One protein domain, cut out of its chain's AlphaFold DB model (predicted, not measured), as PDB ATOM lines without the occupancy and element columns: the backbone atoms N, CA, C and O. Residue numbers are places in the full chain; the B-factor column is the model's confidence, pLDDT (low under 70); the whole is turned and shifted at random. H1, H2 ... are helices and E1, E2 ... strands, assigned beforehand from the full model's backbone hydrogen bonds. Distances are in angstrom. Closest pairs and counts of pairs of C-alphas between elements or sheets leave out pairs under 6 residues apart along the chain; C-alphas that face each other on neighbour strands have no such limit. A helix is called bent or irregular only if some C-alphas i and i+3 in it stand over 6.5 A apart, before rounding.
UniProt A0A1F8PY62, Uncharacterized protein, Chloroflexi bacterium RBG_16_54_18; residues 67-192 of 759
ATOM      1  N   GLU A  67     -20.342  -7.389  45.528       69.69
ATOM      2  CA  GLU A  67     -20.802  -8.514  46.353       69.69
ATOM      3  C   GLU A  67     -21.149  -8.076  47.783       69.69
ATOM      4  O   GLU A  67     -22.236  -8.390  48.278       69.69
ATOM      5  N   SER A  68     -20.256  -7.323  48.440       69.62
ATOM      6  CA  SER A  68     -20.512  -6.793  49.787       69.62
ATOM      7  C   SER A  68     -21.770  -5.929  49.781       69.62
ATOM      8  O   SER A  68     -22.635  -6.044  50.651       69.62
ATOM      9  N   LEU A  69     -21.902  -5.118  48.737       66.12
ATOM     10  CA  LEU A  69     -23.011  -4.206  48.555       66.12
ATOM     11  C   LEU A  69     -24.347  -4.916  48.301       66.12
ATOM     12  O   LEU A  69     -25.368  -4.513  48.854       66.12
ATOM     13  N   ALA A  70     -24.363  -6.005  47.527       67.00
ATOM     14  CA  ALA A  70     -25.558  -6.835  47.358       67.00
ATOM     15  C   ALA A  70     -26.040  -7.436  48.694       67.00
ATOM     16  O   ALA A  70     -27.236  -7.681  48.872       67.00
ATOM     17  N   GLY A  71     -25.124  -7.647  49.648       70.81
ATOM     18  CA  GLY A  71     -25.457  -8.007  51.024       70.81
ATOM     19  C   GLY A  71     -26.149  -6.881  51.801       70.81
ATOM     20  O   GLY A  71     -27.090  -7.149  52.552       70.81
ATOM     21  N   ASP A  72     -25.712  -5.637  51.595       71.75
ATOM     22  CA  ASP A  72     -26.242  -4.445  52.270       71.75
ATOM     23  C   ASP A  72     -27.575  -3.950  51.673       71.75
ATOM     24  O   ASP A  72     -28.402  -3.404  52.410       71.75
ATOM     25  N   TYR A  73     -27.826  -4.220  50.383       70.62
ATOM     26  CA  TYR A  73     -29.044  -3.843  49.645       70.62
ATOM     27  C   TYR A  73     -29.735  -5.063  48.996       70.62
ATOM     28  O   TYR A  73     -29.687  -5.242  47.772       70.62
ATOM     29  N   PRO A  74     -30.414  -5.925  49.780       71.56
ATOM     30  CA  PRO A  74     -31.021  -7.165  49.283       71.56
ATOM     31  C   PRO A  74     -32.069  -6.968  48.179       71.56
ATOM     32  O   PRO A  74     -32.335  -7.889  47.407       71.56
ATOM     33  N   GLU A  75     -32.692  -5.791  48.112       63.22
ATOM     34  CA  GLU A  75     -33.649  -5.418  47.071       63.22
ATOM     35  C   GLU A  75     -33.001  -5.201  45.696       63.22
ATOM     36  O   GLU A  75     -33.657  -5.439  44.682       63.22
ATOM     37  N   LEU A  76     -31.719  -4.821  45.659       65.88
ATOM     38  CA  LEU A  76     -30.944  -4.633  44.429       65.88
ATOM     39  C   LEU A  76     -30.102  -5.864  44.071       65.88
ATOM     40  O   LEU A  76     -29.631  -5.965  42.940       65.88
ATOM     41  N   ALA A  77     -29.948  -6.824  44.989       69.94
ATOM     42  CA  ALA A  77     -29.043  -7.966  44.847       69.94
ATOM     43  C   ALA A  77     -29.197  -8.733  43.521       69.94
ATOM     44  O   ALA A  77     -28.197  -9.093  42.913       69.94
ATOM     45  N   ASN A  78     -30.430  -8.936  43.038       70.12
ATOM     46  CA  ASN A  78     -30.664  -9.636  41.768       70.12
ATOM     47  C   ASN A  78     -30.104  -8.876  40.554       70.12
ATOM     48  O   ASN A  78     -29.616  -9.517  39.634       70.12
ATOM     49  N   ILE A  79     -30.187  -7.541  40.541       69.19
ATOM     50  CA  ILE A  79     -29.646  -6.715  39.451       69.19
ATOM     51  C   ILE A  79     -28.135  -6.549  39.598       69.19
ATOM     52  O   ILE A  79     -27.407  -6.626  38.611       69.19
ATOM     53  N   LEU A  80     -27.643  -6.345  40.824       70.31
ATOM     54  CA  LEU A  80     -26.208  -6.203  41.083       70.31
ATOM     55  C   LEU A  80     -25.431  -7.469  40.680       70.31
ATOM     56  O   LEU A  80     -24.287  -7.376  40.242       70.31
ATOM     57  N   GLN A  81     -26.077  -8.637  40.758       74.38
ATOM     58  CA  GLN A  81     -25.523  -9.935  40.358       74.38
ATOM     59  C   GLN A  81     -25.879 -10.358  38.921       74.38
ATOM     60  O   GLN A  81     -25.487 -11.450  38.514       74.38
ATOM     61  N   ASP A  82     -26.614  -9.545  38.155       73.94
ATOM     62  CA  ASP A  82     -26.925  -9.850  36.752       73.94
ATOM     63  C   ASP A  82     -25.643  -9.701  35.910       73.94
ATOM     64  O   ASP A  82     -25.031  -8.629  35.861       73.94
ATOM     65  N   ASP A  83     -25.215 -10.791  35.275       73.25
ATOM     66  CA  ASP A  83     -24.005 -10.866  34.451       73.25
ATOM     67  C   ASP A  83     -24.185 -10.208  33.077       73.25
ATOM     68  O   ASP A  83     -23.207  -9.865  32.411       73.25
ATOM     69  N   LYS A  84     -25.434  -9.961  32.668       73.50
ATOM     70  CA  LYS A  84     -25.745  -9.267  31.419       73.50
ATOM     71  C   LYS A  84     -25.630  -7.751  31.530       73.50
ATOM     72  O   LYS A  84     -25.629  -7.098  30.490       73.50
ATOM     73  N   LEU A  85     -25.576  -7.189  32.740       75.31
ATOM     74  CA  LEU A  85     -25.517  -5.743  32.983       75.31
ATOM     75  C   LEU A  85     -24.095  -5.294  33.324       75.31
ATOM     76  O   LEU A  85     -23.467  -5.834  34.236       75.31
ATOM     77  N   SER A  86     -23.624  -4.248  32.644       76.94
ATOM     78  CA  SER A  86     -22.341  -3.610  32.966       76.94
ATOM     79  C   SER A  86     -22.371  -2.885  34.326       76.94
ATOM     80  O   SER A  86     -23.392  -2.327  34.744       76.94
ATOM     81  N   SER A  87     -21.233  -2.893  35.011       77.31
ATOM     82  CA  SER A  87     -20.939  -2.325  36.327       77.31
ATOM     83  C   SER A  87     -21.287  -0.850  36.422       77.31
ATOM     84  O   SER A  87     -21.868  -0.450  37.425       77.31
ATOM     85  N   VAL A  88     -21.089  -0.059  35.366       74.44
ATOM     86  CA  VAL A  88     -21.477   1.362  35.377       74.44
ATOM     87  C   VAL A  88     -22.985   1.545  35.604       74.44
ATOM     88  O   VAL A  88     -23.398   2.444  36.338       74.44
ATOM     89  N   TYR A  89     -23.835   0.669  35.051       75.19
ATOM     90  CA  TYR A  89     -25.278   0.716  35.336       75.19
ATOM     91  C   TYR A  89     -25.577   0.339  36.791       75.19
ATOM     92  O   TYR A  89     -26.485   0.899  37.406       75.19
ATOM     93  N   LYS A  90     -24.807  -0.599  37.353       77.19
ATOM     94  CA  LYS A  90     -24.932  -1.035  38.750       77.19
ATOM     95  C   LYS A  90     -24.507   0.079  39.715       77.19
ATOM     96  O   LYS A  90     -25.206   0.318  40.698       77.19
ATOM     97  N   GLU A  91     -23.431   0.802  39.402       71.44
ATOM     98  CA  GLU A  91     -22.974   1.985  40.145       71.44
ATOM     99  C   GLU A  91     -24.030   3.097  40.136       71.44
ATOM    100  O   GLU A  91     -24.361   3.640  41.190       71.44
ATOM    101  N   PHE A  92     -24.624   3.391  38.973       73.81
ATOM    102  CA  PHE A  92     -25.706   4.373  38.862       73.81
ATOM    103  C   PHE A  92     -26.884   4.052  39.796       73.81
ATOM    104  O   PHE A  92     -27.345   4.924  40.535       73.81
ATOM    105  N   LEU A  93     -27.353   2.798  39.794       70.12
ATOM    106  CA  LEU A  93     -28.460   2.364  40.655       70.12
ATOM    107  C   LEU A  93     -28.116   2.502  42.140       70.12
ATOM    108  O   LEU A  93     -28.969   2.886  42.942       70.12
ATOM    109  N   LEU A  94     -26.862   2.237  42.508       69.00
ATOM    110  CA  LEU A  94     -26.407   2.433  43.876       69.00
ATOM    111  C   LEU A  94     -26.427   3.909  44.280       69.00
ATOM    112  O   LEU A  94     -26.947   4.235  45.350       69.00
ATOM    113  N   VAL A  95     -25.864   4.800  43.461       69.38
ATOM    114  CA  VAL A  95     -25.840   6.240  43.772       69.38
ATOM    115  C   VAL A  95     -27.251   6.784  43.883       69.38
ATOM    116  O   VAL A  95     -27.559   7.530  44.811       69.38
ATOM    117  N   TYR A  96     -28.144   6.339  43.004       69.12
ATOM    118  CA  TYR A  96     -29.550   6.699  43.091       69.12
ATOM    119  C   TYR A  96     -30.156   6.298  44.446       69.12
ATOM    120  O   TYR A  96     -30.789   7.123  45.108       69.12
ATOM    121  N   GLN A  97     -29.896   5.072  44.905       64.50
ATOM    122  CA  GLN A  97     -30.420   4.556  46.174       64.50
ATOM    123  C   GLN A  97     -29.796   5.227  47.413       64.50
ATOM    124  O   GLN A  97     -30.457   5.378  48.444       64.50
ATOM    125  N   THR A  98     -28.518   5.606  47.346       66.69
ATOM    126  CA  THR A  98     -27.740   6.087  48.504       66.69
ATOM    127  C   THR A  98     -27.695   7.604  48.635       66.69
ATOM    128  O   THR A  98     -27.767   8.127  49.750       66.69
ATOM    129  N   GLU A  99     -27.612   8.309  47.511       73.12
ATOM    130  CA  GLU A  99     -27.390   9.755  47.435       73.12
ATOM    131  C   GLU A  99     -28.531  10.498  46.722       73.12
ATOM    132  O   GLU A  99     -28.698  11.708  46.907       73.12
ATOM    133  N   GLY A 100     -29.376   9.773  45.986       67.06
ATOM    134  CA  GLY A 100     -30.565  10.297  45.323       67.06
ATOM    135  C   GLY A 100     -30.357  10.655  43.849       67.06
ATOM    136  O   GLY A 100     -29.265  10.566  43.292       67.06
ATOM    137  N   GLU A 101     -31.451  11.086  43.221       71.25
ATOM    138  CA  GLU A 101     -31.580  11.311  41.773       71.25
ATOM    139  C   GLU A 101     -30.506  12.227  41.175       71.25
ATOM    140  O   GLU A 101     -29.898  11.879  40.168       71.25
ATOM    141  N   GLU A 102     -30.239  13.377  41.800       74.75
ATOM    142  CA  GLU A 102     -29.291  14.360  41.260       74.75
ATOM    143  C   GLU A 102     -27.862  13.804  41.218       74.75
ATOM    144  O   GLU A 102     -27.176  13.957  40.214       74.75
ATOM    145  N   ALA A 103     -27.421  13.121  42.279       70.88
ATOM    146  CA  ALA A 103     -26.086  12.528  42.329       70.88
ATOM    147  C   ALA A 103     -25.934  11.420  41.276       70.88
ATOM    148  O   ALA A 103     -24.930  11.365  40.570       70.88
ATOM    149  N   ALA A 104     -26.968  10.590  41.112       71.56
ATOM    150  CA  ALA A 104     -26.978   9.531  40.112       71.56
ATOM    151  C   ALA A 104     -26.955  10.099  38.689       71.56
ATOM    152  O   ALA A 104     -26.233   9.599  37.831       71.56
ATOM    153  N   TYR A 105     -27.707  11.172  38.441       75.56
ATOM    154  CA  TYR A 105     -27.722  11.860  37.155       75.56
ATOM    155  C   TYR A 105     -26.357  12.476  36.811       75.56
ATOM    156  O   TYR A 105     -25.904  12.340  35.674       75.56
ATOM    157  N   GLN A 106     -25.673  13.097  37.780       75.50
ATOM    158  CA  GLN A 106     -24.314  13.607  37.562       75.50
ATOM    159  C   GLN A 106     -23.328  12.469  37.276       75.50
ATOM    160  O   GLN A 106     -22.622  12.538  36.273       75.50
ATOM    161  N   LEU A 107     -23.353  11.378  38.056       74.50
ATOM    162  CA  LEU A 107     -22.500  10.213  37.795       74.50
ATOM    163  C   LEU A 107     -22.782   9.603  36.410       74.50
ATOM    164  O   LEU A 107     -21.856   9.263  35.679       74.50
ATOM    165  N   ALA A 108     -24.052   9.495  36.010       76.19
ATOM    166  CA  ALA A 108     -24.423   8.992  34.691       76.19
ATOM    167  C   ALA A 108     -23.869   9.868  33.557       76.19
ATOM    168  O   ALA A 108     -23.455   9.339  32.527       76.19
ATOM    169  N   LYS A 109     -23.832  11.191  33.736       74.31
ATOM    170  CA  LYS A 109     -23.192  12.097  32.775       74.31
ATOM    171  C   LYS A 109     -21.679  11.942  32.758       74.31
ATOM    172  O   LYS A 109     -21.111  11.786  31.683       74.31
ATOM    173  N   GLU A 110     -21.048  11.921  33.929       73.56
ATOM    174  CA  GLU A 110     -19.597  11.728  34.077       73.56
ATOM    175  C   GLU A 110     -19.129  10.400  33.463       73.56
ATOM    176  O   GLU A 110     -18.060  10.325  32.867       73.56
ATOM    177  N   ARG A 111     -19.950   9.347  33.549       72.25
ATOM    178  CA  ARG A 111     -19.660   8.031  32.964       72.25
ATOM    179  C   ARG A 111     -20.222   7.843  31.545       72.25
ATOM    180  O   ARG A 111     -20.164   6.734  31.020       72.25
ATOM    181  N   GLY A 112     -20.764   8.885  30.908       73.06
ATOM    182  CA  GLY A 112     -21.265   8.838  29.524       73.06
ATOM    183  C   GLY A 112     -22.495   7.943  29.294       73.06
ATOM    184  O   GLY A 112     -22.767   7.542  28.164       73.06
ATOM    185  N   LEU A 113     -23.234   7.614  30.354       78.44
ATOM    186  CA  LEU A 113     -24.439   6.782  30.328       78.44
ATOM    187  C   LEU A 113     -25.666   7.540  29.788       78.44
ATOM    188  O   LEU A 113     -26.534   6.945  29.147       78.44
ATOM    189  N   ILE A 114     -25.743   8.847  30.047       77.25
ATOM    190  CA  ILE A 114     -26.820   9.729  29.578       77.25
ATOM    191  C   ILE A 114     -26.234  10.785  28.643       77.25
ATOM    192  O   ILE A 114     -25.225  11.412  28.961       77.25
ATOM    193  N   ASN A 115     -26.875  10.986  27.491       73.50
ATOM    194  CA  ASN A 115     -26.487  12.029  26.541       73.50
ATOM    195  C   ASN A 115     -27.111  13.400  26.890       73.50
ATOM    196  O   ASN A 115     -27.971  13.523  27.759       73.50
ATOM    197  N   ASP A 116     -26.742  14.444  26.147       73.19
ATOM    198  CA  ASP A 116     -27.280  15.804  26.340       73.19
ATOM    199  C   ASP A 116     -28.783  15.954  26.035       73.19
ATOM    200  O   ASP A 116     -29.366  17.010  26.291       73.19
ATOM    201  N   ARG A 117     -29.422  14.919  25.475       75.44
ATOM    202  CA  ARG A 117     -30.873  14.866  25.245       75.44
ATOM    203  C   ARG A 117     -31.627  14.180  26.381       75.44
ATOM    204  O   ARG A 117     -32.820  13.938  26.225       75.44
ATOM    205  N   ASP A 118     -30.953  13.880  27.491       78.75
ATOM    206  CA  ASP A 118     -31.523  13.119  28.600       78.75
ATOM    207  C   ASP A 118     -32.024  11.735  28.139       78.75
ATOM    208  O   ASP A 118     -33.116  11.282  28.493       78.75
ATOM    209  N   GLU A 119     -31.229  11.058  27.305       82.50
ATOM    210  CA  GLU A 119     -31.471   9.683  26.868       82.50
ATOM    211  C   GLU A 119     -30.384   8.756  27.421       82.50
ATOM    212  O   GLU A 119     -29.189   9.024  27.268       82.50
ATOM    213  N   VAL A 120     -30.801   7.640  28.024       81.12
ATOM    214  CA  VAL A 120     -29.902   6.562  28.451       81.12
ATOM    215  C   VAL A 120     -29.434   5.796  27.219       81.12
ATOM    216  O   VAL A 120     -30.255   5.330  26.422       81.12
ATOM    217  N   ARG A 121     -28.118   5.669  27.060       82.44
ATOM    218  CA  ARG A 121     -27.486   5.014  25.913       82.44
ATOM    219  C   ARG A 121     -27.094   3.587  26.268       82.44
ATOM    220  O   ARG A 121     -26.414   3.385  27.267       82.44
ATOM    221  N   LEU A 122     -27.484   2.619  25.440       83.94
ATOM    222  CA  LEU A 122     -27.182   1.197  25.641       83.94
ATOM    223  C   LEU A 122     -26.785   0.544  24.317       83.94
ATOM    224  O   LEU A 122     -27.342   0.890  23.280       83.94
ATOM    225  N   THR A 123     -25.913  -0.459  24.369       83.88
ATOM    226  CA  THR A 123     -25.700  -1.399  23.259       83.88
ATOM    227  C   THR A 123     -26.160  -2.781  23.690       83.88
ATOM    228  O   THR A 123     -25.722  -3.302  24.722       83.88
ATOM    229  N   LEU A 124     -27.044  -3.373  22.894       85.75
ATOM    230  CA  LEU A 124     -27.438  -4.768  23.006       85.75
ATOM    231  C   LEU A 124     -26.514  -5.628  22.151       85.75
ATOM    232  O   LEU A 124     -26.330  -5.355  20.965       85.75
ATOM    233  N   GLU A 125     -25.999  -6.696  22.747       80.56
ATOM    234  CA  GLU A 125     -25.324  -7.771  22.025       80.56
ATOM    235  C   GLU A 125     -26.262  -8.976  21.916       80.56
ATOM    236  O   GLU A 125     -26.753  -9.506  22.921       80.56
ATOM    237  N   LEU A 126     -26.542  -9.378  20.680       82.81
ATOM    238  CA  LEU A 126     -27.530 -10.386  20.323       82.81
ATOM    239  C   LEU A 126     -26.865 -11.738  20.048       82.81
ATOM    240  O   LEU A 126     -25.754 -11.807  19.523       82.81
ATOM    241  N   ASP A 127     -27.571 -12.831  20.332       77.62
ATOM    242  CA  ASP A 127     -27.103 -14.198  20.037       77.62
ATOM    243  C   ASP A 127     -27.178 -14.580  18.554       77.62
ATOM    244  O   ASP A 127     -26.863 -15.708  18.155       77.62
ATOM    245  N   THR A 128     -27.611 -13.638  17.723       77.31
ATOM    246  CA  THR A 128     -27.881 -13.838  16.313       77.31
ATOM    247  C   THR A 128     -27.625 -12.565  15.521       77.31
ATOM    248  O   THR A 128     -27.883 -11.462  15.991       77.31
ATOM    249  N   SER A 129     -27.166 -12.742  14.284       82.19
ATOM    250  CA  SER A 129     -27.107 -11.701  13.255       82.19
ATOM    251  C   SER A 129     -28.164 -11.908  12.160       82.19
ATOM    252  O   SER A 129     -28.083 -11.322  11.083       82.19
ATOM    253  N   GLU A 130     -29.161 -12.773  12.395       86.50
ATOM    254  CA  GLU A 130     -30.213 -13.071  11.418       86.50
ATOM    255  C   GLU A 130     -31.098 -11.831  11.173       86.50
ATOM    256  O   GLU A 130     -31.848 -11.431  12.073       86.50
ATOM    257  N   PRO A 131     -31.113 -11.250   9.953       85.94
ATOM    258  CA  PRO A 131     -31.725  -9.939   9.716       85.94
ATOM    259  C   PRO A 131     -33.210  -9.855  10.083       85.94
ATOM    260  O   PRO A 131     -33.691  -8.820  10.530       85.94
ATOM    261  N   ALA A 132     -33.954 -10.952   9.914       86.31
ATOM    262  CA  ALA A 132     -35.378 -10.992  10.246       86.31
ATOM    263  C   ALA A 132     -35.644 -10.913  11.759       86.31
ATOM    264  O   ALA A 132     -36.687 -10.396  12.158       86.31
ATOM    265  N   VAL A 133     -34.730 -11.434  12.586       84.25
ATOM    266  CA  VAL A 133     -34.837 -11.374  14.050       84.25
ATOM    267  C   VAL A 133     -34.463  -9.978  14.532       84.25
ATOM    268  O   VAL A 133     -35.239  -9.369  15.264       84.25
ATOM    269  N   VAL A 134     -33.337  -9.444  14.045       85.62
ATOM    270  CA  VAL A 134     -32.860  -8.092  14.376       85.62
ATOM    271  C   VAL A 134     -33.918  -7.037  14.032       85.62
ATOM    272  O   VAL A 134     -34.265  -6.212  14.874       85.62
ATOM    273  N   GLU A 135     -34.513  -7.109  12.836       87.62
ATOM    274  CA  GLU A 135     -35.558  -6.169  12.407       87.62
ATOM    275  C   GLU A 135     -36.867  -6.325  13.204       87.62
ATOM    276  O   GLU A 135     -37.565  -5.344  13.482       87.62
ATOM    277  N   GLY A 136     -37.202  -7.558  13.600       86.19
ATOM    278  CA  GLY A 136     -38.351  -7.840  14.460       86.19
ATOM    279  C   GLY A 136     -38.202  -7.210  15.846       86.19
ATOM    280  O   GLY A 136     -39.108  -6.504  16.289       86.19
ATOM    281  N   LEU A 137     -37.043  -7.406  16.483       83.81
ATOM    282  CA  LEU A 137     -36.720  -6.827  17.790       83.81
ATOM    283  C   LEU A 137     -36.676  -5.297  17.727       83.81
ATOM    284  O   LEU A 137     -37.285  -4.627  18.560       83.81
ATOM    285  N   LYS A 138     -36.032  -4.736  16.696       86.94
ATOM    286  CA  LYS A 138     -36.025  -3.291  16.449       86.94
ATOM    287  C   LYS A 138     -37.444  -2.724  16.410       86.94
ATOM    288  O   LYS A 138     -37.750  -1.766  17.117       86.94
ATOM    289  N   SER A 139     -38.327  -3.355  15.634       86.12
ATOM    290  CA  SER A 139     -39.725  -2.930  15.507       86.12
ATOM    291  C   SER A 139     -40.482  -2.965  16.841       86.12
ATOM    292  O   SER A 139     -41.376  -2.146  17.056       86.12
ATOM    293  N   GLU A 140     -40.180  -3.923  17.720       82.81
ATOM    294  CA  GLU A 140     -40.793  -4.052  19.049       82.81
ATOM    295  C   GLU A 140     -40.309  -2.961  20.019       82.81
ATOM    296  O   GLU A 140     -41.122  -2.332  20.705       82.81
ATOM    297  N   LEU A 141     -39.003  -2.682  20.022       84.00
ATOM    298  CA  LEU A 141     -38.397  -1.625  20.835       84.00
ATOM    299  C   LEU A 141     -38.921  -0.240  20.424       84.00
ATOM    300  O   LEU A 141     -39.382   0.525  21.276       84.00
ATOM    301  N   GLU A 142     -38.970   0.049  19.121       86.25
ATOM    302  CA  GLU A 142     -39.498   1.315  18.592       86.25
ATOM    303  C   GLU A 142     -40.982   1.525  18.925       86.25
ATOM    304  O   GLU A 142     -41.400   2.636  19.263       86.25
ATOM    305  N   GLN A 143     -41.793   0.461  18.908       80.38
ATOM    306  CA  GLN A 143     -43.198   0.522  19.340       80.38
ATOM    307  C   GLN A 143     -43.356   0.858  20.828       80.38
ATOM    308  O   GLN A 143     -44.389   1.405  21.220       80.38
ATOM    309  N   SER A 144     -42.339   0.561  21.634       74.19
ATOM    310  CA  SER A 144     -42.298   0.857  23.068       74.19
ATOM    311  C   SER A 144     -41.750   2.258  23.374       74.19
ATOM    312  O   SER A 144     -41.626   2.627  24.538       74.19
ATOM    313  N   GLY A 145     -41.447   3.060  22.345       77.94
ATOM    314  CA  GLY A 145     -40.894   4.410  22.495       77.94
ATOM    315  C   GLY A 145     -39.375   4.451  22.690       77.94
ATOM    316  O   GLY A 145     -38.831   5.528  22.922       77.94
ATOM    317  N   ILE A 146     -38.690   3.309  22.574       84.19
ATOM    318  CA  ILE A 146     -37.225   3.217  22.599       84.19
ATOM    319  C   ILE A 146     -36.695   3.508  21.197       84.19
ATOM    320  O   ILE A 146     -37.207   2.981  20.213       84.19
ATOM    321  N   ARG A 147     -35.654   4.331  21.083       88.00
ATOM    322  CA  ARG A 147     -35.054   4.645  19.785       88.00
ATOM    323  C   ARG A 147     -33.921   3.666  19.513       88.00
ATOM    324  O   ARG A 147     -32.980   3.598  20.295       88.00
ATOM    325  N   VAL A 148     -34.001   2.936  18.405       88.12
ATOM    326  CA  VAL A 148     -32.880   2.137  17.894       88.12
ATOM    327  C   VAL A 148     -32.047   3.033  16.988       88.12
ATOM    328  O   VAL A 148     -32.528   3.478  15.945       88.12
ATOM    329  N   THR A 149     -30.826   3.341  17.412       86.19
ATOM    330  CA  THR A 149     -29.975   4.340  16.755       86.19
ATOM    331  C   THR A 149     -29.079   3.720  15.692       86.19
ATOM    332  O   THR A 149     -28.891   4.322  14.640       86.19
ATOM    333  N   ALA A 150     -28.601   2.494  15.917       87.06
ATOM    334  CA  ALA A 150     -27.798   1.746  14.957       87.06
ATOM    335  C   ALA A 150     -27.996   0.231  15.110       87.06
ATOM    336  O   ALA A 150     -28.382  -0.264  16.168       87.06
ATOM    337  N   THR A 151     -27.732  -0.510  14.033       88.69
ATOM    338  CA  THR A 151     -27.770  -1.981  13.995       88.69
ATOM    339  C   THR A 151     -26.681  -2.495  13.066       88.69
ATOM    340  O   THR A 151     -26.661  -2.098  11.898       88.69
ATOM    341  N   ALA A 152     -25.830  -3.398  13.537       85.56
ATOM    342  CA  ALA A 152     -24.794  -4.025  12.721       85.56
ATOM    343  C   ALA A 152     -24.539  -5.447  13.210       85.56
ATOM    344  O   ALA A 152     -24.265  -5.643  14.389       85.56
ATOM    345  N   ASP A 153     -24.654  -6.432  12.320       84.00
ATOM    346  CA  ASP A 153     -24.572  -7.857  12.647       84.00
ATOM    347  C   ASP A 153     -25.398  -8.236  13.891       84.00
ATOM    348  O   ASP A 153     -26.624  -8.333  13.814       84.00
ATOM    349  N   ASN A 154     -24.733  -8.468  15.023       82.12
ATOM    350  CA  ASN A 154     -25.344  -8.835  16.295       82.12
ATOM    351  C   ASN A 154     -25.362  -7.689  17.325       82.12
ATOM    352  O   ASN A 154     -25.685  -7.924  18.485       82.12
ATOM    353  N   LEU A 155     -25.019  -6.464  16.931       86.81
ATOM    354  CA  LEU A 155     -25.036  -5.272  17.773       86.81
ATOM    355  C   LEU A 155     -26.244  -4.391  17.444       86.81
ATOM    356  O   LEU A 155     -26.578  -4.165  16.277       86.81
ATOM    357  N   MET A 156     -26.884  -3.862  18.485       89.19
ATOM    358  CA  MET A 156     -27.983  -2.905  18.368       89.19
ATOM    359  C   MET A 156     -27.836  -1.797  19.408       89.19
ATOM    360  O   MET A 156     -27.937  -2.048  20.607       89.19
ATOM    361  N   ASP A 157     -27.652  -0.566  18.942       88.25
ATOM    362  CA  ASP A 157     -27.544   0.604  19.808       88.25
ATOM    363  C   ASP A 157     -28.908   1.234  20.049       88.25
ATOM    364  O   ASP A 157     -29.725   1.387  19.136       88.25
ATOM    365  N   LEU A 158     -29.137   1.618  21.299       88.12
ATOM    366  CA  LEU A 158     -30.382   2.170  21.796       88.12
ATOM    367  C   LEU A 158     -30.149   3.528  22.461       88.12
ATOM    368  O   LEU A 158     -29.161   3.745  23.168       88.12
ATOM    369  N   ALA A 159     -31.133   4.406  22.308       86.12
ATOM    370  CA  ALA A 159     -31.314   5.603  23.113       86.12
ATOM    371  C   ALA A 159     -32.713   5.559  23.741       86.12
ATOM    372  O   ALA A 159     -33.730   5.525  23.039       86.12
ATOM    373  N   ILE A 160     -32.770   5.524  25.072       84.50
ATOM    374  CA  ILE A 160     -34.023   5.464  25.829       84.50
ATOM    375  C   ILE A 160     -34.273   6.829  26.479       84.50
ATOM    376  O   ILE A 160     -33.545   7.188  27.407       84.50
ATOM    377  N   PRO A 161     -35.291   7.594  26.046       82.00
ATOM    378  CA  PRO A 161     -35.622   8.869  26.676       82.00
ATOM    379  C   PRO A 161     -35.970   8.697  28.159       82.00
ATOM    380  O   PRO A 161     -36.749   7.804  28.509       82.00
ATOM    381  N   LEU A 162     -35.465   9.577  29.034       73.56
ATOM    382  CA  LEU A 162     -35.800   9.531  30.467       73.56
ATOM    383  C   LEU A 162     -37.318   9.596  30.713       73.56
ATOM    384  O   LEU A 162     -37.825   8.946  31.621       73.56
ATOM    385  N   GLU A 163     -38.076  10.300  29.868       70.19
ATOM    386  CA  GLU A 163     -39.544  10.360  29.956       70.19
ATOM    387  C   GLU A 163     -40.255   9.017  29.708       70.19
ATOM    388  O   GLU A 163     -41.386   8.835  30.160       70.19
ATOM    389  N   VAL A 164     -39.600   8.078  29.017       68.69
ATOM    390  CA  VAL A 164     -40.073   6.695  28.847       68.69
ATOM    391  C   VAL A 164     -39.692   5.859  30.070       68.69
ATOM    392  O   VAL A 164     -40.508   5.078  30.555       68.69
ATOM    393  N   LEU A 165     -38.488   6.067  30.614       65.62
ATOM    394  CA  LEU A 165     -37.965   5.333  31.773       65.62
ATOM    395  C   LEU A 165     -38.700   5.655  33.077       65.62
ATOM    396  O   LEU A 165     -39.081   4.739  33.805       65.62
ATOM    397  N   LEU A 166     -38.918   6.938  33.375       63.25
ATOM    398  CA  LEU A 166     -39.439   7.384  34.672       63.25
ATOM    399  C   LEU A 166     -40.816   6.767  35.014       63.25
ATOM    400  O   LEU A 166     -40.957   6.214  36.104       63.25
ATOM    401  N   PRO A 167     -41.816   6.728  34.107       56.91
ATOM    402  CA  PRO A 167     -43.093   6.066  34.387       56.91
ATOM    403  C   PRO A 167     -42.986   4.538  34.534       56.91
ATOM    404  O   PRO A 167     -43.796   3.929  35.238       56.91
ATOM    405  N   MET A 168     -42.022   3.898  33.864       52.69
ATOM    406  CA  MET A 168     -41.798   2.452  33.976       52.69
ATOM    407  C   MET A 168     -41.157   2.096  35.326       52.69
ATOM    408  O   MET A 168     -41.607   1.160  35.989       52.69
ATOM    409  N   LEU A 169     -40.195   2.902  35.790       54.12
ATOM    410  CA  LEU A 169     -39.590   2.779  37.123       54.12
ATOM    411  C   LEU A 169     -40.631   2.972  38.242       54.12
ATOM    412  O   LEU A 169     -40.645   2.216  39.213       54.12
ATOM    413  N   GLU A 170     -41.558   3.923  38.077       53.47
ATOM    414  CA  GLU A 170     -42.630   4.199  39.048       53.47
ATOM    415  C   GLU A 170     -43.735   3.122  39.103       53.47
ATOM    416  O   GLU A 170     -44.423   2.999  40.121       53.47
ATOM    417  N   SER A 171     -43.951   2.359  38.022       49.16
ATOM    418  CA  SER A 171     -45.086   1.425  37.898       49.16
ATOM    419  C   SER A 171     -44.743  -0.045  38.155       49.16
ATOM    420  O   SER A 171     -45.602  -0.772  38.663       49.16
ATOM    421  N   GLU A 172     -43.515  -0.473  37.860       50.53
ATOM    422  CA  GLU A 172     -43.070  -1.872  37.997       50.53
ATOM    423  C   GLU A 172     -41.993  -2.049  39.090       50.53
ATOM    424  O   GLU A 172     -41.748  -3.151  39.573       50.53
ATOM    425  N   GLY A 173     -41.424  -0.949  39.592       53.78
ATOM    426  CA  GLY A 173     -40.311  -0.968  40.538       53.78
ATOM    427  C   GLY A 173     -38.968  -1.144  39.825       53.78
ATOM    428  O   GLY A 173     -38.846  -1.876  38.845       53.78
ATOM    429  N   GLU A 174     -37.942  -0.471  40.343       51.25
ATOM    430  CA  GLU A 174     -36.602  -0.322  39.740       51.25
ATOM    431  C   GLU A 174     -35.947  -1.659  39.337       51.25
ATOM    432  O   GLU A 174     -35.228  -1.731  38.341       51.25
ATOM    433  N   ALA A 175     -36.273  -2.745  40.049       46.41
ATOM    434  CA  ALA A 175     -35.763  -4.089  39.793       46.41
ATOM    435  C   ALA A 175     -36.321  -4.781  38.524       46.41
ATOM    436  O   ALA A 175     -35.721  -5.732  38.022       46.41
ATOM    437  N   GLN A 176     -37.485  -4.358  38.016       50.81
ATOM    438  CA  GLN A 176     -38.179  -5.038  36.909       50.81
ATOM    439  C   GLN A 176     -37.841  -4.484  35.523       50.81
ATOM    440  O   GLN A 176     -37.919  -5.236  34.556       50.81
ATOM    441  N   LEU A 177     -37.397  -3.229  35.413       53.19
ATOM    442  CA  LEU A 177     -37.080  -2.617  34.121       53.19
ATOM    443  C   LEU A 177     -35.840  -3.252  33.473       53.19
ATOM    444  O   LEU A 177     -35.911  -3.776  32.361       53.19
ATOM    445  N   PHE A 178     -34.715  -3.267  34.190       51.62
ATOM    446  CA  PHE A 178     -33.478  -3.861  33.680       51.62
ATOM    447  C   PHE A 178     -33.566  -5.389  33.598       51.62
ATOM    448  O   PHE A 178     -33.107  -5.955  32.612       51.62
ATOM    449  N   GLY A 179     -34.256  -6.040  34.546       51.72
ATOM    450  CA  GLY A 179     -34.544  -7.480  34.484       51.72
ATOM    451  C   GLY A 179     -35.519  -7.881  33.364       51.72
ATOM    452  O   GLY A 179     -35.498  -9.020  32.901       51.72
ATOM    453  N   GLY A 180     -36.374  -6.958  32.912       56.12
ATOM    454  CA  GLY A 180     -37.287  -7.151  31.785       56.12
ATOM    455  C   GLY A 180     -36.567  -7.098  30.441       56.12
ATOM    456  O   GLY A 180     -36.797  -7.965  29.602       56.12
ATOM    457  N   VAL A 181     -35.651  -6.138  30.265       55.28
ATOM    458  CA  VAL A 181     -34.821  -6.025  29.053       55.28
ATOM    459  C   VAL A 181     -33.752  -7.123  29.016       55.28
ATOM    460  O   VAL A 181     -33.630  -7.800  28.001       55.28
ATOM    461  N   SER A 182     -33.037  -7.396  30.116       54.38
ATOM    462  CA  SER A 182     -32.050  -8.495  30.170       54.38
ATOM    463  C   SER A 182     -32.693  -9.889  30.024       54.38
ATOM    464  O   SER A 182     -32.030 -10.858  29.629       54.38
ATOM    465  N   GLY A 183     -34.002  -9.984  30.287       53.56
ATOM    466  CA  GLY A 183     -34.823 -11.185  30.155       53.56
ATOM    467  C   GLY A 183     -35.455 -11.428  28.777       53.56
ATOM    468  O   GLY A 183     -36.087 -12.476  28.609       53.56
ATOM    469  N   LEU A 184     -35.312 -10.515  27.804       61.78
ATOM    470  CA  LEU A 184     -35.810 -10.729  26.438       61.78
ATOM    471  C   LEU A 184     -35.055 -11.878  25.749       61.78
ATOM    472  O   LEU A 184     -33.846 -12.054  25.929       61.78
ATOM    473  N   GLU A 185     -35.772 -12.671  24.942       58.72
ATOM    474  CA  GLU A 185     -35.139 -13.693  24.100       58.72
ATOM    475  C   GLU A 185     -34.134 -13.020  23.145       58.72
ATOM    476  O   GLU A 185     -34.384 -11.919  22.660       58.72
ATOM    477  N   HIS A 186     -33.003 -13.682  22.886       71.50
ATOM    478  CA  HIS A 186     -31.893 -13.226  22.027       71.50
ATOM    479  C   HIS A 186     -30.927 -12.179  22.600       71.50
ATOM    480  O   HIS A 186     -29.870 -11.981  22.006       71.50
ATOM    481  N   ILE A 187     -31.208 -11.561  23.756       66.88
ATOM    482  CA  ILE A 187     -30.264 -10.622  24.390       66.88
ATOM    483  C   ILE A 187     -29.236 -11.382  25.234       66.88
ATOM    484  O   ILE A 187     -29.574 -12.031  26.234       66.88
ATOM    485  N   MET A 188     -27.966 -11.268  24.842       65.81
ATOM    486  CA  MET A 188     -26.836 -11.857  25.560       65.81
ATOM    487  C   MET A 188     -26.229 -10.890  26.567       65.81
ATOM    488  O   MET A 188     -25.939 -11.307  27.683       65.81
ATOM    489  N   ARG A 189     -26.065  -9.614  26.193       71.69
ATOM    490  CA  ARG A 189     -25.432  -8.596  27.042       71.69
ATOM    491  C   ARG A 189     -26.015  -7.208  26.784       71.69
ATOM    492  O   ARG A 189     -26.436  -6.895  25.671       71.69
ATOM    493  N   ILE A 190     -26.007  -6.389  27.829       76.06
ATOM    494  CA  ILE A 190     -26.349  -4.972  27.829       76.06
ATOM    495  C   ILE A 190     -25.128  -4.216  28.351       76.06
ATOM    496  O   ILE A 190     -24.762  -4.319  29.525       76.06
ATOM    497  N   ARG A 191     -24.487  -3.447  27.475       76.06
ATOM    498  CA  ARG A 191     -23.279  -2.689  27.812       76.06
ATOM    499  C   ARG A 191     -23.452  -1.204  27.534       76.06
ATOM    500  O   ARG A 191     -24.408  -0.782  26.881       76.06
ATOM    501  N   LEU A 192     -22.551  -0.393  28.083       74.69
ATOM    502  CA  LEU A 192     -22.392   0.976  27.603       74.69
ATOM    503  C   LEU A 192     -21.989   0.929  26.127       74.69
ATOM    504  O   LEU A 192     -21.276   0.000  25.737       74.69
TER     505      LEU A 192
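Overview. This is residues 67 to 192 of the 759 residues of an uncharacterized protein of Chloroflexi bacterium RBG_16_54_18 (UniProt A0A1F8PY62). A strongly twisted sheet of four strands makes one end of the domain, with H5 packed along one face; the other end is a group of six helices, in which H3 and H4 form a hairpin and H6 and H7 meet at a corner. H1, beyond H2, lies farthest from the mean of the C-alphas. The 126 printed residues hold seven named helices and four named strands in the order H1 H2 H3 H4 E1 H5 E2 E3 H6 H7 E4, a mixed class; the sheet, E2 E3 E1 E4, is antiparallel throughout. The whole is compact, with a radius of gyration of the C-alphas of 14.6 A and spans of 43 by 29 by 27 A.

Along the chain. H1, residues 67 to 72, begins at C-alpha 67 (-20.802, -8.514, 46.353). H2 is residues 77 to 80, H3 residues 87 to 99, 17.6 A long, and H4 residues 101 to 110, 14.2 A. E1, residues 119 to 126, is 21.5 A long; H5, residues 131 to 143, is 18.3 A. E2 is residues 147 to 152 and E3 residues 155 to 161, 19.8 A long. H6 is residues 162 to 172, 15.5 A, and H7 residues 174 to 182, only just irregular, with C-alphas 175 and 178 6.53 A apart. E4, residues 187 to 191, ends at C-alpha 191 (-23.279, -2.689, 27.812).

Arrangement. E2 and E3 are a hairpin, with N 149 and O 157 2.8 A apart. E1 is the antiparallel neighbour of E3, with N 122 and O 158 within hydrogen-bond range at 3.0 A, and of E4, with N 125 and O 189 within hydrogen-bond range at 3.0 A. E1, H5, E2 and E3, H6 H7, E4 are split strand-helix-strand units, each with another strand between its two parallel ones and a right-handed crossover. H5 and the sheet make two layers, helix on one face: H5 runs along the strands over E3, at a height of 9.3 A. H3, H6 and H7 only graze the sheet, H3 only just, with 5 pairs of C-alphas within 10 A. H3 touches H4 with residues 92 to 96 alone, at a shallow tilt of 31 degrees, opposite ways; the closest C-alphas, of Tyr 96 and Ala 104, are 4.8 A apart. H2 touches H1, at Ala 77 and Ala 70, C-alphas 4.4 A apart, and H7, at Ile 79 and Ala 175, 6.7 A. H6 and H7 only just touch, only at the corner, with 3 pairs of C-alphas within 8 A, the closest Leu 169 and Leu 177, 6.7 A. Every O i to N i+4 pair is within hydrogen-bond range in H1, H3, H4 and H5; H6 has 5 of 7, H7 3 of 5, and H2 is too short for one.

Size, cuts and confidence. The C-alphas farthest apart, of Asp 72 and Ala 132, are 43.5 A apart. The printed part has no cut and no long link. Its mean pLDDT is 73.3; 38 residues are under 70, among them residues 164 to 185.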